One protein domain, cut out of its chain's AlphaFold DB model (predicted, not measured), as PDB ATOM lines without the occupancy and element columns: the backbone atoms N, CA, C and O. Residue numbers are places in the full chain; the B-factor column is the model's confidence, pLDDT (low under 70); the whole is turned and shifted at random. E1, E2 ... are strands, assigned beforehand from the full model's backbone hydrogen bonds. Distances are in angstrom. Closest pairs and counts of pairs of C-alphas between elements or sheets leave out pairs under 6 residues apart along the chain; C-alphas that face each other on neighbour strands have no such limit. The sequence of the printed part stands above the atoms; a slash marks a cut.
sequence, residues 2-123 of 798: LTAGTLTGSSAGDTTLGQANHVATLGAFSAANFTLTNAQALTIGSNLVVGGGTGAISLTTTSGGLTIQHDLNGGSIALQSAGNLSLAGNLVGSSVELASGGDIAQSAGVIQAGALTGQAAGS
ATOM      1  N   LEU A   2     116.428 219.634 241.932       92.69
ATOM      2  CA  LEU A   2     116.575 221.004 241.440       92.69
ATOM      3  C   LEU A   2     117.730 221.687 242.181       92.69
ATOM      4  O   LEU A   2     117.767 221.604 243.404       92.69
ATOM      5  N   THR A   3     118.616 222.393 241.478       94.81
ATOM      6  CA  THR A   3     119.680 223.215 242.083       94.81
ATOM      7  C   THR A   3     119.496 224.664 241.649       94.81
ATOM      8  O   THR A   3     119.456 224.936 240.451       94.81
ATOM      9  N   ALA A   4     119.369 225.594 242.597       94.62
ATOM     10  CA  ALA A   4     119.159 227.011 242.309       94.62
ATOM     11  C   ALA A   4     119.727 227.914 243.414       94.62
ATOM     12  O   ALA A   4     119.560 227.649 244.602       94.62
ATOM     13  N   GLY A   5     120.334 229.041 243.032       95.06
ATOM     14  CA  GLY A   5     120.628 230.113 243.990       95.06
ATOM     15  C   GLY A   5     119.331 230.719 244.531       95.06
ATOM     16  O   GLY A   5     119.095 230.737 245.735       95.06
ATOM     17  N   THR A   6     118.433 231.116 243.627       96.50
ATOM     18  CA  THR A   6     117.093 231.599 243.969       96.50
ATOM     19  C   THR A   6     116.044 230.884 243.126       96.50
ATOM     20  O   THR A   6     116.175 230.819 241.905       96.50
ATOM     21  N   LEU A   7     115.001 230.359 243.767       95.75
ATOM     22  CA  LEU A   7     113.833 229.776 243.112       95.75
ATOM     23  C   LEU A   7     112.680 230.784 243.125       95.75
ATOM     24  O   LEU A   7     112.279 231.237 244.190       95.75
ATOM     25  N   THR A   8     112.140 231.114 241.955       93.88
ATOM     26  CA  THR A   8     110.920 231.924 241.790       93.88
ATOM     27  C   THR A   8     109.985 231.224 240.809       93.88
ATOM     28  O   THR A   8     110.445 230.397 240.017       93.88
ATOM     29  N   GLY A   9     108.683 231.506 240.854       92.31
ATOM     30  CA  GLY A   9     107.742 230.900 239.911       92.31
ATOM     31  C   GLY A   9     106.270 231.058 240.270       92.31
ATOM     32  O   GLY A   9     105.899 231.692 241.251       92.31
ATOM     33  N   SER A  10     105.405 230.472 239.452       92.19
ATOM     34  CA  SER A  10     103.964 230.432 239.700       92.19
ATOM     35  C   SER A  10     103.368 229.140 239.153       92.19
ATOM     36  O   SER A  10     103.724 228.726 238.052       92.19
ATOM     37  N   SER A  11     102.428 228.545 239.881       92.44
ATOM     38  CA  SER A  11     101.617 227.405 239.454       92.44
ATOM     39  C   SER A  11     100.142 227.695 239.726       92.44
ATOM     40  O   SER A  11      99.800 228.259 240.760       92.44
ATOM     41  N   ALA A  12      99.257 227.294 238.812       88.19
ATOM     42  CA  ALA A  12      97.811 227.374 239.038       88.19
ATOM     43  C   ALA A  12      97.292 226.256 239.966       88.19
ATOM     44  O   ALA A  12      96.194 226.369 240.503       88.19
ATOM     45  N   GLY A  13      98.067 225.181 240.140       92.81
ATOM     46  CA  GLY A  13      97.740 224.042 240.998       92.81
ATOM     47  C   GLY A  13      98.791 223.815 242.082       92.81
ATOM     48  O   GLY A  13      99.542 224.723 242.455       92.81
ATOM     49  N   ASP A  14      98.855 222.587 242.584       95.81
ATOM     50  CA  ASP A  14      99.823 222.192 243.608       95.81
ATOM     51  C   ASP A  14     101.247 222.185 243.053       95.81
ATOM     52  O   ASP A  14     101.501 221.793 241.913       95.81
ATOM     53  N   THR A  15     102.196 222.617 243.876       95.62
ATOM     54  CA  THR A  15     103.625 222.560 243.576       95.62
ATOM     55  C   THR A  15     104.310 221.657 244.587       95.62
ATOM     56  O   THR A  15     104.441 222.027 245.750       95.62
ATOM     57  N   THR A  16     104.791 220.495 244.137       95.62
ATOM     58  CA  THR A  16     105.490 219.524 244.991       95.62
ATOM     59  C   THR A  16     106.909 219.283 244.490       95.62
ATOM     60  O   THR A  16     107.139 218.580 243.508       95.62
ATOM     61  N   LEU A  17     107.882 219.830 245.211       95.19
ATOM     62  CA  LEU A  17     109.317 219.659 244.999       95.19
ATOM     63  C   LEU A  17     109.887 218.725 246.078       95.19
ATOM     64  O   LEU A  17     110.736 219.113 246.874       95.19
ATOM     65  N   GLY A  18     109.402 217.481 246.125       90.31
ATOM     66  CA  GLY A  18     109.677 216.541 247.226       90.31
ATOM     67  C   GLY A  18     111.034 215.823 247.198       90.31
ATOM     68  O   GLY A  18     111.352 215.097 248.133       90.31
ATOM     69  N   GLN A  19     111.831 215.992 246.140       92.62
ATOM     70  CA  GLN A  19     113.174 215.399 246.044       92.62
ATOM     71  C   GLN A  19     114.198 216.177 246.892       92.62
ATOM     72  O   GLN A  19     113.918 217.282 247.331       92.62
ATOM     73  N   ALA A  20     115.407 215.646 247.085       91.56
ATOM     74  CA  ALA A  20     116.510 216.354 247.746       91.56
ATOM     75  C   ALA A  20     117.024 217.535 246.890       91.56
ATOM     76  O   ALA A  20     117.945 217.368 246.098       91.56
ATOM     77  N   ASN A  21     116.395 218.710 246.971       97.06
ATOM     78  CA  ASN A  21     116.781 219.880 246.167       97.06
ATOM     79  C   ASN A  21     117.921 220.687 246.812       97.06
ATOM     80  O   ASN A  21     118.214 220.531 247.988       97.06
ATOM     81  N   HIS A  22     118.558 221.567 246.047       97.31
ATOM     82  CA  HIS A  22     119.636 222.453 246.479       97.31
ATOM     83  C   HIS A  22     119.290 223.906 246.135       97.31
ATOM     84  O   HIS A  22     119.856 224.506 245.221       97.31
ATOM     85  N   VAL A  23     118.297 224.453 246.833       97.44
ATOM     86  CA  VAL A  23     117.812 225.831 246.693       97.44
ATOM     87  C   VAL A  23     118.333 226.668 247.857       97.44
ATOM     88  O   VAL A  23     118.112 226.303 249.009       97.44
ATOM     89  N   ALA A  24     119.048 227.766 247.599       96.94
ATOM     90  CA  ALA A  24     119.546 228.625 248.685       96.94
ATOM     91  C   ALA A  24     118.477 229.619 249.161       96.94
ATOM     92  O   ALA A  24     118.303 229.834 250.360       96.94
ATOM     93  N   THR A  25     117.723 230.209 248.231       97.69
ATOM     94  CA  THR A  25     116.639 231.150 248.537       97.69
ATOM     95  C   THR A  25     115.369 230.808 247.767       97.69
ATOM     96  O   THR A  25     115.402 230.669 246.548       97.69
ATOM     97  N   LEU A  26     114.229 230.716 248.450       96.88
ATOM     98  CA  LEU A  26     112.920 230.782 247.803       96.88
ATOM     99  C   LEU A  26     112.523 232.257 247.694       96.88
ATOM    100  O   LEU A  26     112.281 232.911 248.707       96.88
ATOM    101  N   GLY A  27     112.536 232.789 246.476       93.38
ATOM    102  CA  GLY A  27     111.994 234.105 246.152       93.38
ATOM    103  C   GLY A  27     110.498 234.023 245.840       93.38
ATOM    104  O   GLY A  27     109.811 233.114 246.304       93.38
ATOM    105  N   ALA A  28     109.986 234.981 245.060       91.25
ATOM    106  CA  ALA A  28     108.548 235.114 244.833       91.25
ATOM    107  C   ALA A  28     107.968 233.840 244.206       91.25
ATOM    108  O   ALA A  28     108.392 233.425 243.122       91.25
ATOM    109  N   PHE A  29     106.999 233.230 244.895       92.38
ATOM    110  CA  PHE A  29     106.323 232.028 244.428       92.38
ATOM    111  C   PHE A  29     104.817 232.074 244.718       92.38
ATOM    112  O   PHE A  29     104.400 232.571 245.761       92.38
ATOM    113  N   SER A  30     104.000 231.543 243.805       90.12
ATOM    114  CA  SER A  30     102.553 231.368 244.001       90.12
ATOM    115  C   SER A  30     102.109 229.972 243.557       90.12
ATOM    116  O   SER A  30     102.567 229.480 242.528       90.12
ATOM    117  N   ALA A  31     101.253 229.322 244.341       94.19
ATOM    118  CA  ALA A  31     100.701 227.994 244.062       94.19
ATOM    119  C   ALA A  31      99.377 227.788 244.815       94.19
ATOM    120  O   ALA A  31      99.061 228.559 245.724       94.19
ATOM    121  N   ALA A  32      98.620 226.736 244.483       93.75
ATOM    122  CA  ALA A  32      97.479 226.312 245.300       93.75
ATOM    123  C   ALA A  32      97.953 225.723 246.642       93.75
ATOM    124  O   ALA A  32      97.533 226.187 247.695       93.75
ATOM    125  N   ASN A  33      98.904 224.787 246.590       96.31
ATOM    126  CA  ASN A  33      99.686 224.271 247.715       96.31
ATOM    127  C   ASN A  33     101.175 224.285 247.329       96.31
ATOM    128  O   ASN A  33     101.500 224.138 246.148       96.31
ATOM    129  N   PHE A  34     102.088 224.441 248.288       97.25
ATOM    130  CA  PHE A  34     103.529 224.466 248.025       97.25
ATOM    131  C   PHE A  34     104.305 223.569 248.991       97.25
ATOM    132  O   PHE A  34     104.328 223.819 250.194       97.25
ATOM    133  N   THR A  35     105.004 222.576 248.445       97.50
ATOM    134  CA  THR A  35     105.854 221.637 249.183       97.50
ATOM    135  C   THR A  35     107.272 221.651 248.617       97.50
ATOM    136  O   THR A  35     107.451 221.461 247.414       97.50
ATOM    137  N   LEU A  36     108.289 221.814 249.466       97.44
ATOM    138  CA  LEU A  36     109.703 221.782 249.078       97.44
ATOM    139  C   LEU A  36     110.545 221.020 250.104       97.44
ATOM    140  O   LEU A  36     110.627 221.424 251.260       97.44
ATOM    141  N   THR A  37     111.243 219.983 249.645       97.94
ATOM    142  CA  THR A  37     112.313 219.306 250.391       97.94
ATOM    143  C   THR A  37     113.673 219.774 249.871       97.94
ATOM    144  O   THR A  37     113.905 219.808 248.663       97.94
ATOM    145  N   ASN A  38     114.589 220.151 250.759       97.81
ATOM    146  CA  ASN A  38     115.858 220.782 250.409       97.81
ATOM    147  C   ASN A  38     117.022 220.155 251.192       97.81
ATOM    148  O   ASN A  38     117.035 220.160 252.414       97.81
ATOM    149  N   ALA A  39     118.037 219.645 250.512       97.25
ATOM    150  CA  ALA A  39     119.240 219.055 251.095       97.25
ATOM    151  C   ALA A  39     120.338 220.080 251.434       97.25
ATOM    152  O   ALA A  39     121.514 219.734 251.529       97.25
ATOM    153  N   GLN A  40     119.960 221.343 251.635       96.50
ATOM    154  CA  GLN A  40     120.823 222.415 252.126       96.50
ATOM    155  C   GLN A  40     119.999 223.456 252.898       96.50
ATOM    156  O   GLN A  40     118.763 223.416 252.885       96.50
ATOM    157  N   ALA A  41     120.682 224.423 253.516       97.69
ATOM    158  CA  ALA A  41     120.024 225.548 254.171       97.69
ATOM    159  C   ALA A  41     119.141 226.330 253.181       97.69
ATOM    160  O   ALA A  41     119.527 226.547 252.029       97.69
ATOM    161  N   LEU A  42     117.970 226.763 253.644       98.25
ATOM    162  CA  LEU A  42     116.982 227.474 252.834       98.25
ATOM    163  C   LEU A  42     116.593 228.790 253.505       98.25
ATOM    164  O   LEU A  42     116.235 228.819 254.680       98.25
ATOM    165  N   THR A  43     116.610 229.877 252.737       97.94
ATOM    166  CA  THR A  43     116.056 231.173 253.150       97.94
ATOM    167  C   THR A  43     114.790 231.488 252.364       97.94
ATOM    168  O   THR A  43     114.781 231.385 251.141       97.94
ATOM    169  N   ILE A  44     113.726 231.920 253.034       97.62
ATOM    170  CA  ILE A  44     112.541 232.478 252.381       97.62
ATOM    171  C   ILE A  44     112.754 233.980 252.217       97.62
ATOM    172  O   ILE A  44     112.715 234.729 253.192       97.62
ATOM    173  N   GLY A  45     113.046 234.390 250.984       93.12
ATOM    174  CA  GLY A  45     113.474 235.740 250.615       93.12
ATOM    175  C   GLY A  45     112.350 236.674 250.160       93.12
ATOM    176  O   GLY A  45     112.626 237.813 249.806       93.12
ATOM    177  N   SER A  46     111.098 236.219 250.152       94.62
ATOM    178  CA  SER A  46     109.920 237.044 249.847       94.62
ATOM    179  C   SER A  46     108.656 236.430 250.437       94.62
ATOM    180  O   SER A  46     108.657 235.250 250.782       94.62
ATOM    181  N   ASN A  47     107.566 237.198 250.494       93.19
ATOM    182  CA  ASN A  47     106.279 236.685 250.959       93.19
ATOM    183  C   ASN A  47     105.825 235.489 250.104       93.19
ATOM    184  O   ASN A  47     105.865 235.555 248.873       93.19
ATOM    185  N   LEU A  48     105.356 234.429 250.758       94.38
ATOM    186  CA  LEU A  48     104.773 233.253 250.118       94.38
ATOM    187  C   LEU A  48     103.303 233.151 250.524       94.38
ATOM    188  O   LEU A  48     102.986 232.889 251.684       94.38
ATOM    189  N   VAL A  49     102.414 233.355 249.552       91.56
ATOM    190  CA  VAL A  49     100.962 233.225 249.726       91.56
ATOM    191  C   VAL A  49     100.464 232.119 248.805       91.56
ATOM    192  O   VAL A  49     100.638 232.203 247.587       91.56
ATOM    193  N   VAL A  50      99.835 231.091 249.375       91.69
ATOM    194  CA  VAL A  50      99.321 229.936 248.619       91.69
ATOM    195  C   VAL A  50      97.808 229.807 248.760       91.69
ATOM    196  O   VAL A  50      97.251 230.051 249.831       91.69
ATOM    197  N   GLY A  51      97.123 229.462 247.668       86.12
ATOM    198  CA  GLY A  51      95.673 229.237 247.658       86.12
ATOM    199  C   GLY A  51      94.852 230.396 248.242       86.12
ATOM    200  O   GLY A  51      93.861 230.155 248.914       86.12
ATOM    201  N   GLY A  52      95.299 231.648 248.090       86.25
ATOM    202  CA  GLY A  52      94.634 232.812 248.698       86.25
ATOM    203  C   GLY A  52      94.684 232.860 250.233       86.25
ATOM    204  O   GLY A  52      93.868 233.546 250.840       86.25
ATOM    205  N   GLY A  53      95.616 232.139 250.862       89.38
ATOM    206  CA  GLY A  53      95.742 232.014 252.317       89.38
ATOM    207  C   GLY A  53      95.079 230.764 252.900       89.38
ATOM    208  O   GLY A  53      95.106 230.578 254.111       89.38
ATOM    209  N   THR A  54      94.510 229.882 252.071       92.19
ATOM    210  CA  THR A  54      93.929 228.603 252.527       92.19
ATOM    211  C   THR A  54      94.742 227.380 252.110       92.19
ATOM    212  O   THR A  54      94.458 226.279 252.574       92.19
ATOM    213  N   GLY A  55      95.750 227.544 251.251       94.69
ATOM    214  CA  GLY A  55      96.601 226.449 250.778       94.69
ATOM    215  C   GLY A  55      97.644 225.988 251.799       94.69
ATOM    216  O   GLY A  55      98.024 226.736 252.693       94.69
ATOM    217  N   ALA A  56      98.151 224.771 251.666       97.19
ATOM    218  CA  ALA A  56      99.212 224.227 252.501       97.19
ATOM    219  C   ALA A  56     100.604 224.701 252.051       97.19
ATOM    220  O   ALA A  56     100.933 224.666 250.863       97.19
ATOM    221  N   ILE A  57     101.440 225.087 253.015       98.25
ATOM    222  CA  ILE A  57     102.877 225.333 252.851       98.25
ATOM    223  C   ILE A  57     103.626 224.256 253.641       98.25
ATOM    224  O   ILE A  57     103.443 224.149 254.850       98.25
ATOM    225  N   SER A  58     104.490 223.483 252.983       98.00
ATOM    226  CA  SER A  58     105.364 222.490 253.619       98.00
ATOM    227  C   SER A  58     106.811 222.697 253.176       98.00
ATOM    228  O   SER A  58     107.147 222.545 252.003       98.00
ATOM    229  N   LEU A  59     107.679 223.083 254.108       98.31
ATOM    230  CA  LEU A  59     109.083 223.385 253.831       98.31
ATOM    231  C   LEU A  59     109.977 222.520 254.708       98.31
ATOM    232  O   LEU A  59     109.944 222.637 255.930       98.31
ATOM    233  N   THR A  60     110.813 221.704 254.076       98.38
ATOM    234  CA  THR A  60     111.711 220.772 254.756       98.38
ATOM    235  C   THR A  60     113.146 221.006 254.314       98.38
ATOM    236  O   THR A  60     113.445 220.928 253.126       98.38
ATOM    237  N   THR A  61     114.063 221.216 255.255       98.38
ATOM    238  CA  THR A  61     115.505 221.090 255.017       98.38
ATOM    239  C   THR A  61     116.011 219.796 255.646       98.38
ATOM    240  O   THR A  61     115.760 219.567 256.824       98.38
ATOM    241  N   THR A  62     116.746 218.967 254.906       97.25
ATOM    242  CA  THR A  62     117.399 217.755 255.434       97.25
ATOM    243  C   THR A  62     118.859 217.996 255.833       97.25
ATOM    244  O   THR A  62     119.497 217.112 256.393       97.25
ATOM    245  N   SER A  63     119.399 219.184 255.542       96.44
ATOM    246  CA  SER A  63     120.709 219.669 255.986       96.44
ATOM    247  C   SER A  63     120.673 221.195 256.087       96.44
ATOM    248  O   SER A  63     120.006 221.840 255.283       96.44
ATOM    249  N   GLY A  64     121.398 221.782 257.040       97.12
ATOM    250  CA  GLY A  64     121.376 223.228 257.287       97.12
ATOM    251  C   GLY A  64     120.081 223.729 257.942       97.12
ATOM    252  O   GLY A  64     119.183 222.950 258.256       97.12
ATOM    253  N   GLY A  65     120.019 225.035 258.210       97.81
ATOM    254  CA  GLY A  65     118.860 225.679 258.839       97.81
ATOM    255  C   GLY A  65     117.811 226.180 257.842       97.81
ATOM    256  O   GLY A  65     118.097 226.359 256.653       97.81
ATOM    257  N   LEU A  66     116.617 226.469 258.356       98.44
ATOM    258  CA  LEU A  66     115.530 227.130 257.637       98.44
ATOM    259  C   LEU A  66     115.319 228.539 258.207       98.44
ATOM    260  O   LEU A  66     115.033 228.706 259.391       98.44
ATOM    261  N   THR A  67     115.433 229.556 257.357       98.00
ATOM    262  CA  THR A  67     115.273 230.965 257.745       98.00
ATOM    263  C   THR A  67     114.080 231.579 257.027       98.00
ATOM    264  O   THR A  67     114.073 231.692 255.803       98.00
ATOM    265  N   ILE A  68     113.080 232.030 257.780       97.94
ATOM    266  CA  ILE A  68     111.873 232.679 257.265       97.94
ATOM    267  C   ILE A  68     112.019 234.197 257.416       97.94
ATOM    268  O   ILE A  68     111.696 234.734 258.472       97.94
ATOM    269  N   GLN A  69     112.517 234.908 256.398       96.62
ATOM    270  CA  GLN A  69     112.687 236.371 256.488       96.62
ATOM    271  C   GLN A  69     111.415 237.169 256.186       96.62
ATOM    272  O   GLN A  69     111.313 238.331 256.567       96.62
ATOM    273  N   HIS A  70     110.455 236.545 255.512       96.25
ATOM    274  CA  HIS A  70     109.247 237.183 255.002       96.25
ATOM    275  C   HIS A  70     108.006 236.339 255.288       96.25
ATOM    276  O   HIS A  70     108.116 235.182 255.694       96.25
ATOM    277  N   ASP A  71     106.833 236.936 255.100       96.12
ATOM    278  CA  ASP A  71     105.574 236.371 255.573       96.12
ATOM    279  C   ASP A  71     105.194 235.086 254.822       96.12
ATOM    280  O   ASP A  71     105.260 235.020 253.591       96.12
ATOM    281  N   LEU A  72     104.735 234.082 255.569       97.56
ATOM    282  CA  LEU A  72     104.078 232.888 255.044       97.56
ATOM    283  C   LEU A  72     102.579 232.979 255.337       97.56
ATOM    284  O   LEU A  72     102.183 233.117 256.496       97.56
ATOM    285  N   ASN A  73     101.747 232.879 254.301       96.19
ATOM    286  CA  ASN A  73     100.290 232.905 254.420       96.19
ATOM    287  C   ASN A  73      99.664 231.702 253.696       96.19
ATOM    288  O   ASN A  73      99.730 231.594 252.466       96.19
ATOM    289  N   GLY A  74      99.060 230.803 254.469       95.62
ATOM    290  CA  GLY A  74      98.433 229.574 253.989       95.62
ATOM    291  C   GLY A  74      97.503 228.962 255.039       95.62
ATOM    292  O   GLY A  74      97.535 229.334 256.202       95.62
ATOM    293  N   GLY A  75      96.682 227.989 254.650       94.94
ATOM    294  CA  GLY A  75      95.779 227.273 255.549       94.94
ATOM    295  C   GLY A  75      96.538 226.462 256.598       94.94
ATOM    296  O   GLY A  75      96.310 226.645 257.792       94.94
ATOM    297  N   SER A  76      97.465 225.600 256.179       97.62
ATOM    298  CA  SER A  76      98.364 224.862 257.079       97.62
ATOM    299  C   SER A  76      99.817 225.161 256.730       97.62
ATOM    300  O   SER A  76     100.187 225.077 255.560       97.62
ATOM    301  N   ILE A  77     100.646 225.468 257.723       98.62
ATOM    302  CA  ILE A  77     102.072 225.754 257.532       98.62
ATOM    303  C   ILE A  77     102.884 224.734 258.331       98.62
ATOM    304  O   ILE A  77     102.796 224.717 259.553       98.62
ATOM    305  N   ALA A  78     103.692 223.916 257.658       98.50
ATOM    306  CA  ALA A  78     104.590 222.943 258.276       98.50
ATOM    307  C   ALA A  78     106.047 223.255 257.909       98.50
ATOM    308  O   ALA A  78     106.411 223.255 256.728       98.50
ATOM    309  N   LEU A  79     106.879 223.535 258.913       98.62
ATOM    310  CA  LEU A  79     108.287 223.901 258.755       98.62
ATOM    311  C   LEU A  79     109.173 222.872 259.459       98.62
ATOM    312  O   LEU A  79     109.145 222.778 260.682       98.62
ATOM    313  N   GLN A  80     109.993 222.143 258.706       98.50
ATOM    314  CA  GLN A  80     110.932 221.149 259.225       98.50
ATOM    315  C   GLN A  80     112.373 221.554 258.897       98.50
ATOM    316  O   GLN A  80     112.831 221.435 257.762       98.50
ATOM    317  N   SER A  81     113.116 222.008 259.900       98.50
ATOM    318  CA  SER A  81     114.526 222.377 259.792       98.50
ATOM    319  C   SER A  81     115.440 221.252 260.289       98.50
ATOM    320  O   SER A  81     115.148 220.639 261.315       98.50
ATOM    321  N   ALA A  82     116.559 220.993 259.602       98.06
ATOM    322  CA  ALA A  82     117.576 220.040 260.069       98.06
ATOM    323  C   ALA A  82     118.548 220.681 261.074       98.06
ATOM    324  O   ALA A  82     119.017 220.012 261.987       98.06
ATOM    325  N   GLY A  83     118.842 221.972 260.910       97.94
ATOM    326  CA  GLY A  83     119.504 222.822 261.904       97.94
ATOM    327  C   GLY A  83     118.505 223.775 262.562       97.94
ATOM    328  O   GLY A  83     117.336 223.434 262.715       97.94
ATOM    329  N   ASN A  84     118.935 224.997 262.882       98.25
ATOM    330  CA  ASN A  84     118.075 226.018 263.495       98.25
ATOM    331  C   ASN A  84     116.947 226.490 262.562       98.25
ATOM    332  O   ASN A  84     117.168 226.694 261.367       98.25
ATOM    333  N   LEU A  85     115.773 226.740 263.140       98.50
ATOM    334  CA  LEU A  85     114.630 227.386 262.503       98.50
ATOM    335  C   LEU A  85     114.541 228.841 262.982       98.50
ATOM    336  O   LEU A  85     114.227 229.102 264.143       98.50
ATOM    337  N   SER A  86     114.812 229.794 262.091       97.88
ATOM    338  CA  SER A  86     114.733 231.229 262.387       97.88
ATOM    339  C   SER A  86     113.476 231.837 261.775       97.88
ATOM    340  O   SER A  86     113.251 231.723 260.569       97.88
ATOM    341  N   LEU A  87     112.660 232.497 262.597       97.94
ATOM    342  CA  LEU A  87     111.400 233.126 262.208       97.94
ATOM    343  C   LEU A  87     111.524 234.649 262.332       97.94
ATOM    344  O   LEU A  87     111.659 235.180 263.436       97.94
ATOM    345  N   ALA A  88     111.493 235.348 261.201       96.44
ATOM    346  CA  ALA A  88     111.481 236.810 261.126       96.44
ATOM    347  C   ALA A  88     110.252 237.365 260.380       96.44
ATOM    348  O   ALA A  88     109.820 238.481 260.668       96.44
ATOM    349  N   GLY A  89     109.661 236.588 259.470       95.44
ATOM    350  CA  GLY A  89     108.362 236.875 258.858       95.44
ATOM    351  C   GLY A  89     107.176 236.427 259.716       95.44
ATOM    352  O   GLY A  89     107.312 235.598 260.617       95.44
ATOM    353  N   ASN A  90     105.991 236.967 259.431       97.06
ATOM    354  CA  ASN A  90     104.744 236.501 260.031       97.06
ATOM    355  C   ASN A  90     104.377 235.112 259.499       97.06
ATOM    356  O   ASN A  90     104.486 234.851 258.303       97.06
ATOM    357  N   LEU A  91     103.872 234.248 260.376       98.25
ATOM    358  CA  LEU A  91     103.228 232.997 259.984       98.25
ATOM    359  C   LEU A  91     101.725 233.170 260.177       98.25
ATOM    360  O   LEU A  91     101.286 233.376 261.307       98.25
ATOM    361  N   VAL A  92     100.944 233.121 259.102       98.06
ATOM    362  CA  VAL A  92      99.485 233.277 259.148       98.06
ATOM    363  C   VAL A  92      98.838 232.022 258.588       98.06
ATOM    364  O   VAL A  92      98.943 231.762 257.390       98.06
ATOM    365  N   GLY A  93      98.161 231.261 259.448       96.81
ATOM    366  CA  GLY A  93      97.403 230.092 259.019       96.81
ATOM    367  C   GLY A  93      96.409 229.576 260.046       96.81
ATOM    368  O   GLY A  93      96.267 230.119 261.130       96.81
ATOM    369  N   SER A  94      95.672 228.524 259.704       96.31
ATOM    370  CA  SER A  94      94.761 227.844 260.637       96.31
ATOM    371  C   SER A  94      95.500 226.868 261.562       96.31
ATOM    372  O   SER A  94      95.141 226.739 262.732       96.31
ATOM    373  N   SER A  95      96.573 226.245 261.065       97.56
ATOM    374  CA  SER A  95      97.469 225.363 261.819       97.56
ATOM    375  C   SER A  95      98.925 225.631 261.438       97.56
ATOM    376  O   SER A  95      99.234 225.772 260.250       97.56
ATOM    377  N   VAL A  96      99.807 225.703 262.432       98.75
ATOM    378  CA  VAL A  96     101.252 225.874 262.251       98.75
ATOM    379  C   VAL A  96     101.984 224.752 262.985       98.75
ATOM    380  O   VAL A  96     101.753 224.530 264.170       98.75
ATOM    381  N   GLU A  97     102.890 224.073 262.293       98.75
ATOM    382  CA  GLU A  97     103.774 223.044 262.839       98.75
ATOM    383  C   GLU A  97     105.234 223.464 262.637       98.75
ATOM    384  O   GLU A  97     105.661 223.766 261.518       98.75
ATOM    385  N   LEU A  98     105.999 223.501 263.731       98.75
ATOM    386  CA  LEU A  98     107.402 223.917 263.740       98.75
ATOM    387  C   LEU A  98     108.295 222.791 264.253       98.75
ATOM    388  O   LEU A  98     108.221 222.437 265.422       98.75
ATOM    389  N   ALA A  99     109.202 222.282 263.433       98.56
ATOM    390  CA  ALA A  99     110.158 221.261 263.833       98.56
ATOM    391  C   ALA A  99     111.589 221.695 263.488       98.56
ATOM    392  O   ALA A  99     111.867 222.158 262.383       98.56
ATOM    393  N   SER A 100     112.511 221.569 264.443       98.50
ATOM    394  CA  SER A 100     113.903 222.008 264.320       98.50
ATOM    395  C   SER A 100     114.853 220.992 264.943       98.50
ATOM    396  O   SER A 100     114.707 220.626 266.111       98.50
ATOM    397  N   GLY A 101     115.865 220.574 264.179       98.00
ATOM    398  CA  GLY A 101     117.002 219.809 264.697       98.00
ATOM    399  C   GLY A 101     117.967 220.637 265.559       98.00
ATOM    400  O   GLY A 101     118.908 220.080 266.118       98.00
ATOM    401  N   GLY A 102     117.735 221.949 265.693       98.06
ATOM    402  CA  GLY A 102     118.421 222.841 266.628       98.06
ATOM    403  C   GLY A 102     117.425 223.724 267.387       98.06
ATOM    404  O   GLY A 102     116.407 223.239 267.884       98.06
ATOM    405  N   ASP A 103     117.706 225.024 267.465       98.44
ATOM    406  CA  ASP A 103     116.819 226.002 268.104       98.44
ATOM    407  C   ASP A 103     115.649 226.411 267.191       98.44
ATOM    408  O   ASP A 103     115.756 226.376 265.962       98.44
ATOM    409  N   ILE A 104     114.543 226.851 267.790       98.69
ATOM    410  CA  ILE A 104     113.499 227.654 267.140       98.69
ATOM    411  C   ILE A 104     113.599 229.070 267.709       98.69
ATOM    412  O   ILE A 104     113.356 229.283 268.897       98.69
ATOM    413  N   ALA A 105     113.934 230.048 266.870       98.00
ATOM    414  CA  ALA A 105     114.137 231.429 267.297       98.00
ATOM    415  C   ALA A 105     113.221 232.388 266.533       98.00
ATOM    416  O   ALA A 105     113.370 232.587 265.327       98.00
ATOM    417  N   GLN A 106     112.298 233.029 267.248       97.75
ATOM    418  CA  GLN A 106     111.474 234.111 266.722       97.75
ATOM    419  C   GLN A 106     112.184 235.454 266.909       97.75
ATOM    420  O   GLN A 106     112.048 236.117 267.937       97.75
ATOM    421  N   SER A 107     112.951 235.855 265.898       93.06
ATOM    422  CA  SER A 107     113.685 237.126 265.892       93.06
ATOM    423  C   SER A 107     112.796 238.315 265.509       93.06
ATOM    424  O   SER A 107     112.975 239.417 266.026       93.06
ATOM    425  N   ALA A 108     111.802 238.090 264.647       92.75
ATOM    426  CA  ALA A 108     110.779 239.056 264.255       92.75
ATOM    427  C   ALA A 108     109.479 238.326 263.845       92.75
ATOM    428  O   ALA A 108     109.297 237.157 264.176       92.75
ATOM    429  N   GLY A 109     108.537 239.034 263.211       92.12
ATOM    430  CA  GLY A 109     107.209 238.511 262.864       92.12
ATOM    431  C   GLY A 109     106.358 238.065 264.062       92.12
ATOM    432  O   GLY A 109     106.784 238.137 265.215       92.12
ATOM    433  N   VAL A 110     105.129 237.630 263.807       97.19
ATOM    434  CA  VAL A 110     104.261 236.955 264.787       97.19
ATOM    435  C   VAL A 110     103.643 235.701 264.176       97.19
ATOM    436  O   VAL A 110     103.440 235.628 262.965       97.19
ATOM    437  N   ILE A 111     103.321 234.723 265.020       98.50
ATOM    438  CA  ILE A 111     102.555 233.536 264.635       98.50
ATOM    439  C   ILE A 111     101.078 233.831 264.892       98.50
ATOM    440  O   ILE A 111     100.693 234.118 266.022       98.50
ATOM    441  N   GLN A 112     100.254 233.762 263.855       98.25
ATOM    442  CA  GLN A 112      98.800 233.874 263.918       98.25
ATOM    443  C   GLN A 112      98.219 232.533 263.478       98.25
ATOM    444  O   GLN A 112      98.265 232.204 262.292       98.25
ATOM    445  N   ALA A 113      97.737 231.746 264.443       98.12
ATOM    446  CA  ALA A 113      97.305 230.375 264.211       98.12
ATOM    447  C   ALA A 113      96.067 229.993 265.028       98.12
ATOM    448  O   ALA A 113      95.907 230.414 266.173       98.12
ATOM    449  N   GLY A 114      95.213 229.131 264.476       97.62
ATOM    450  CA  GLY A 114      94.221 228.423 265.288       97.62
ATOM    451  C   GLY A 114      94.920 227.466 266.255       97.62
ATOM    452  O   GLY A 114      94.720 227.561 267.465       97.62
ATOM    453  N   ALA A 115      95.804 226.618 265.724       98.19
ATOM    454  CA  ALA A 115      96.625 225.684 266.487       98.19
ATOM    455  C   ALA A 115      98.122 225.818 266.160       98.19
ATOM    456  O   ALA A 115      98.491 226.021 265.003       98.19
ATOM    457  N   LEU A 116      98.977 225.671 267.175       98.62
ATOM    458  CA  LEU A 116     100.434 225.597 267.036       98.62
ATOM    459  C   LEU A 116     100.960 224.302 267.664       98.62
ATOM    460  O   LEU A 116     100.709 224.054 268.842       98.62
ATOM    461  N   THR A 117     101.729 223.513 266.918       98.62
ATOM    462  CA  THR A 117     102.522 222.384 267.433       98.62
ATOM    463  C   THR A 117     104.004 222.607 267.157       98.62
ATOM    464  O   THR A 117     104.373 223.370 266.257       98.62
ATOM    465  N   GLY A 118     104.878 221.945 267.915       98.25
ATOM    466  CA  GLY A 118     106.286 221.987 267.552       98.25
ATOM    467  C   GLY A 118     107.261 221.134 268.345       98.25
ATOM    468  O   GLY A 118     106.956 220.549 269.380       98.25
ATOM    469  N   GLN A 119     108.477 221.059 267.821       98.38
ATOM    470  CA  GLN A 119     109.589 220.326 268.398       98.38
ATOM    471  C   GLN A 119     110.910 221.042 268.101       98.38
ATOM    472  O   GLN A 119     111.248 221.277 266.945       98.38
ATOM    473  N   ALA A 120     111.683 221.352 269.138       98.56
ATOM    474  CA  ALA A 120     113.052 221.844 269.033       98.56
ATOM    475  C   ALA A 120     113.998 220.871 269.740       98.56
ATOM    476  O   ALA A 120     113.809 220.566 270.918       98.56
ATOM    477  N   ALA A 121     115.037 220.404 269.051       98.00
ATOM    478  CA  ALA A 121     116.109 219.657 269.712       98.00
ATOM    479  C   ALA A 121     116.943 220.553 270.649       98.00
ATOM    480  O   ALA A 121     117.584 220.048 271.566       98.00
ATOM    481  N   GLY A 122     116.934 221.873 270.424       98.00
ATOM    482  CA  GLY A 122     117.493 222.892 271.309       98.00
ATOM    483  C   GLY A 122     116.419 223.614 272.129       98.00
ATOM    484  O   GLY A 122     115.567 222.997 272.770       98.00
ATOM    485  N   SER A 123     116.481 224.941 272.131       98.25
ATOM    486  CA  SER A 123     115.517 225.850 272.754       98.25
ATOM    487  C   SER A 123     114.445 226.317 271.762       98.25
ATOM    488  O   SER A 123     114.665 226.343 270.552       98.25
TER     489      SER A 123
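AT A GLANCE: This is residues 2 to 123 of the 798 residues of an uncharacterized protein of Xanthomonadales bacterium 14-68-21 (UniProt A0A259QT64). The chain is wound in stacked turns, a solenoid of parallel strands roughly triangular in cross-section, with three walls. One long wall holds E3, E6, E8 and the later parts of E10 and E12; a second holds E4, E7, E9 and E11 beyond part of E2; the third is more loosely formed, from E5, residues 72 to 73 and the first parts of E10 and E12, while E1 and the sharply bent E2 cover one end of the stack. The printed part has 122 residues and no named helix; twelve named strands, E1 to E12 in chain order, make a branched, twisted sheet whose neighbour pairs run parallel. The class is all strand, with 77 residues in named strands. The whole is compact, with a radius of gyration of the C-alphas of 12.8 A, and spans 38 by 32 by 21 A.

HOW THE PARTS SIT: Begin with E1, residues 3 to 10, which bends by 87 degrees at residue 6, and go on to E2, residues 15 to 31, which bends by 173 degrees at residue 21. They are parallel neighbours; look at N 7 and O 25, 2.8 A apart and within hydrogen-bond range. On the other side of E2 from E1 you find two strands: E3, residues 34 to 38, beside residues 15 to 22, and E4, residues 42 to 44, beside residues 24 to 26. E2 is parallel to both, with N 17 and O 35 at 2.8 A and N 26 and O 43 at 2.8 A. E5, residues 48 to 50, meets E2 only at a point, where C-alphas 31 and 50 face each other at 5.1 A. From E3, step to its parallel neighbour E6, residues 56 to 61, where N 36 and O 58 are 2.9 A apart, and from E4 to E7, residues 66 to 68, where N 44 and O 67 are 2.8 A apart. Residues 72 to 73 pair in parallel with residues 48 to 49 of E5. E6 is parallel to E8, residues 76 to 81, at 2 degrees, with N 59 and O 78 at 2.9 A; E7 is parallel to E9, residues 85 to 87, at 4 degrees, with N 68 and O 86 at 2.8 A. E10, residues 91 to 100, bends by 126 degrees at residue 94: its residues 91 to 92 pair in parallel with residues 72 to 73, and further on it is parallel to E8, with N 79 and O 97 at 2.9 A. E9 is parallel to E11, residues 104 to 106, with N 87 and O 105 at 2.8 A. E12, residues 111 to 120, bends by 121 degrees at residue 114 and is parallel to E10 at 6 degrees, with N 112 and O 91 at 2.8 A. E1, E11 and E12 are edge strands, and E1 is apart from E12.

IN THESE COORDINATES: Find C-alpha 3 at (119.680, 223.215, 242.083), where E1 begins; it ends 17.5 A away at C-alpha 10. The ends of bent E2 are only 6.2 A apart, at C-alphas 15 and 31. E3 measures 13.1 A, E6 16.8 A and E8 16.6 A; look for C-alpha 56 at (99.212, 224.227, 252.501), where E6 begins. E4, E5, E7, E9 and E11 have three residues each. E10 measures 15.9 A and E12 16.3 A; E12 ends at C-alpha 120, at (113.052, 221.844, 269.033).

THE WHOLE: The two C-alphas farthest apart are those of Ala 12 and Ser 123, at 38.1 A. The printed part has no cut. The link from E7 to E8, seven residues, is short; the other links between named strands are tight. The mean pLDDT of the printed part is 96.1, and no printed residue is under 70.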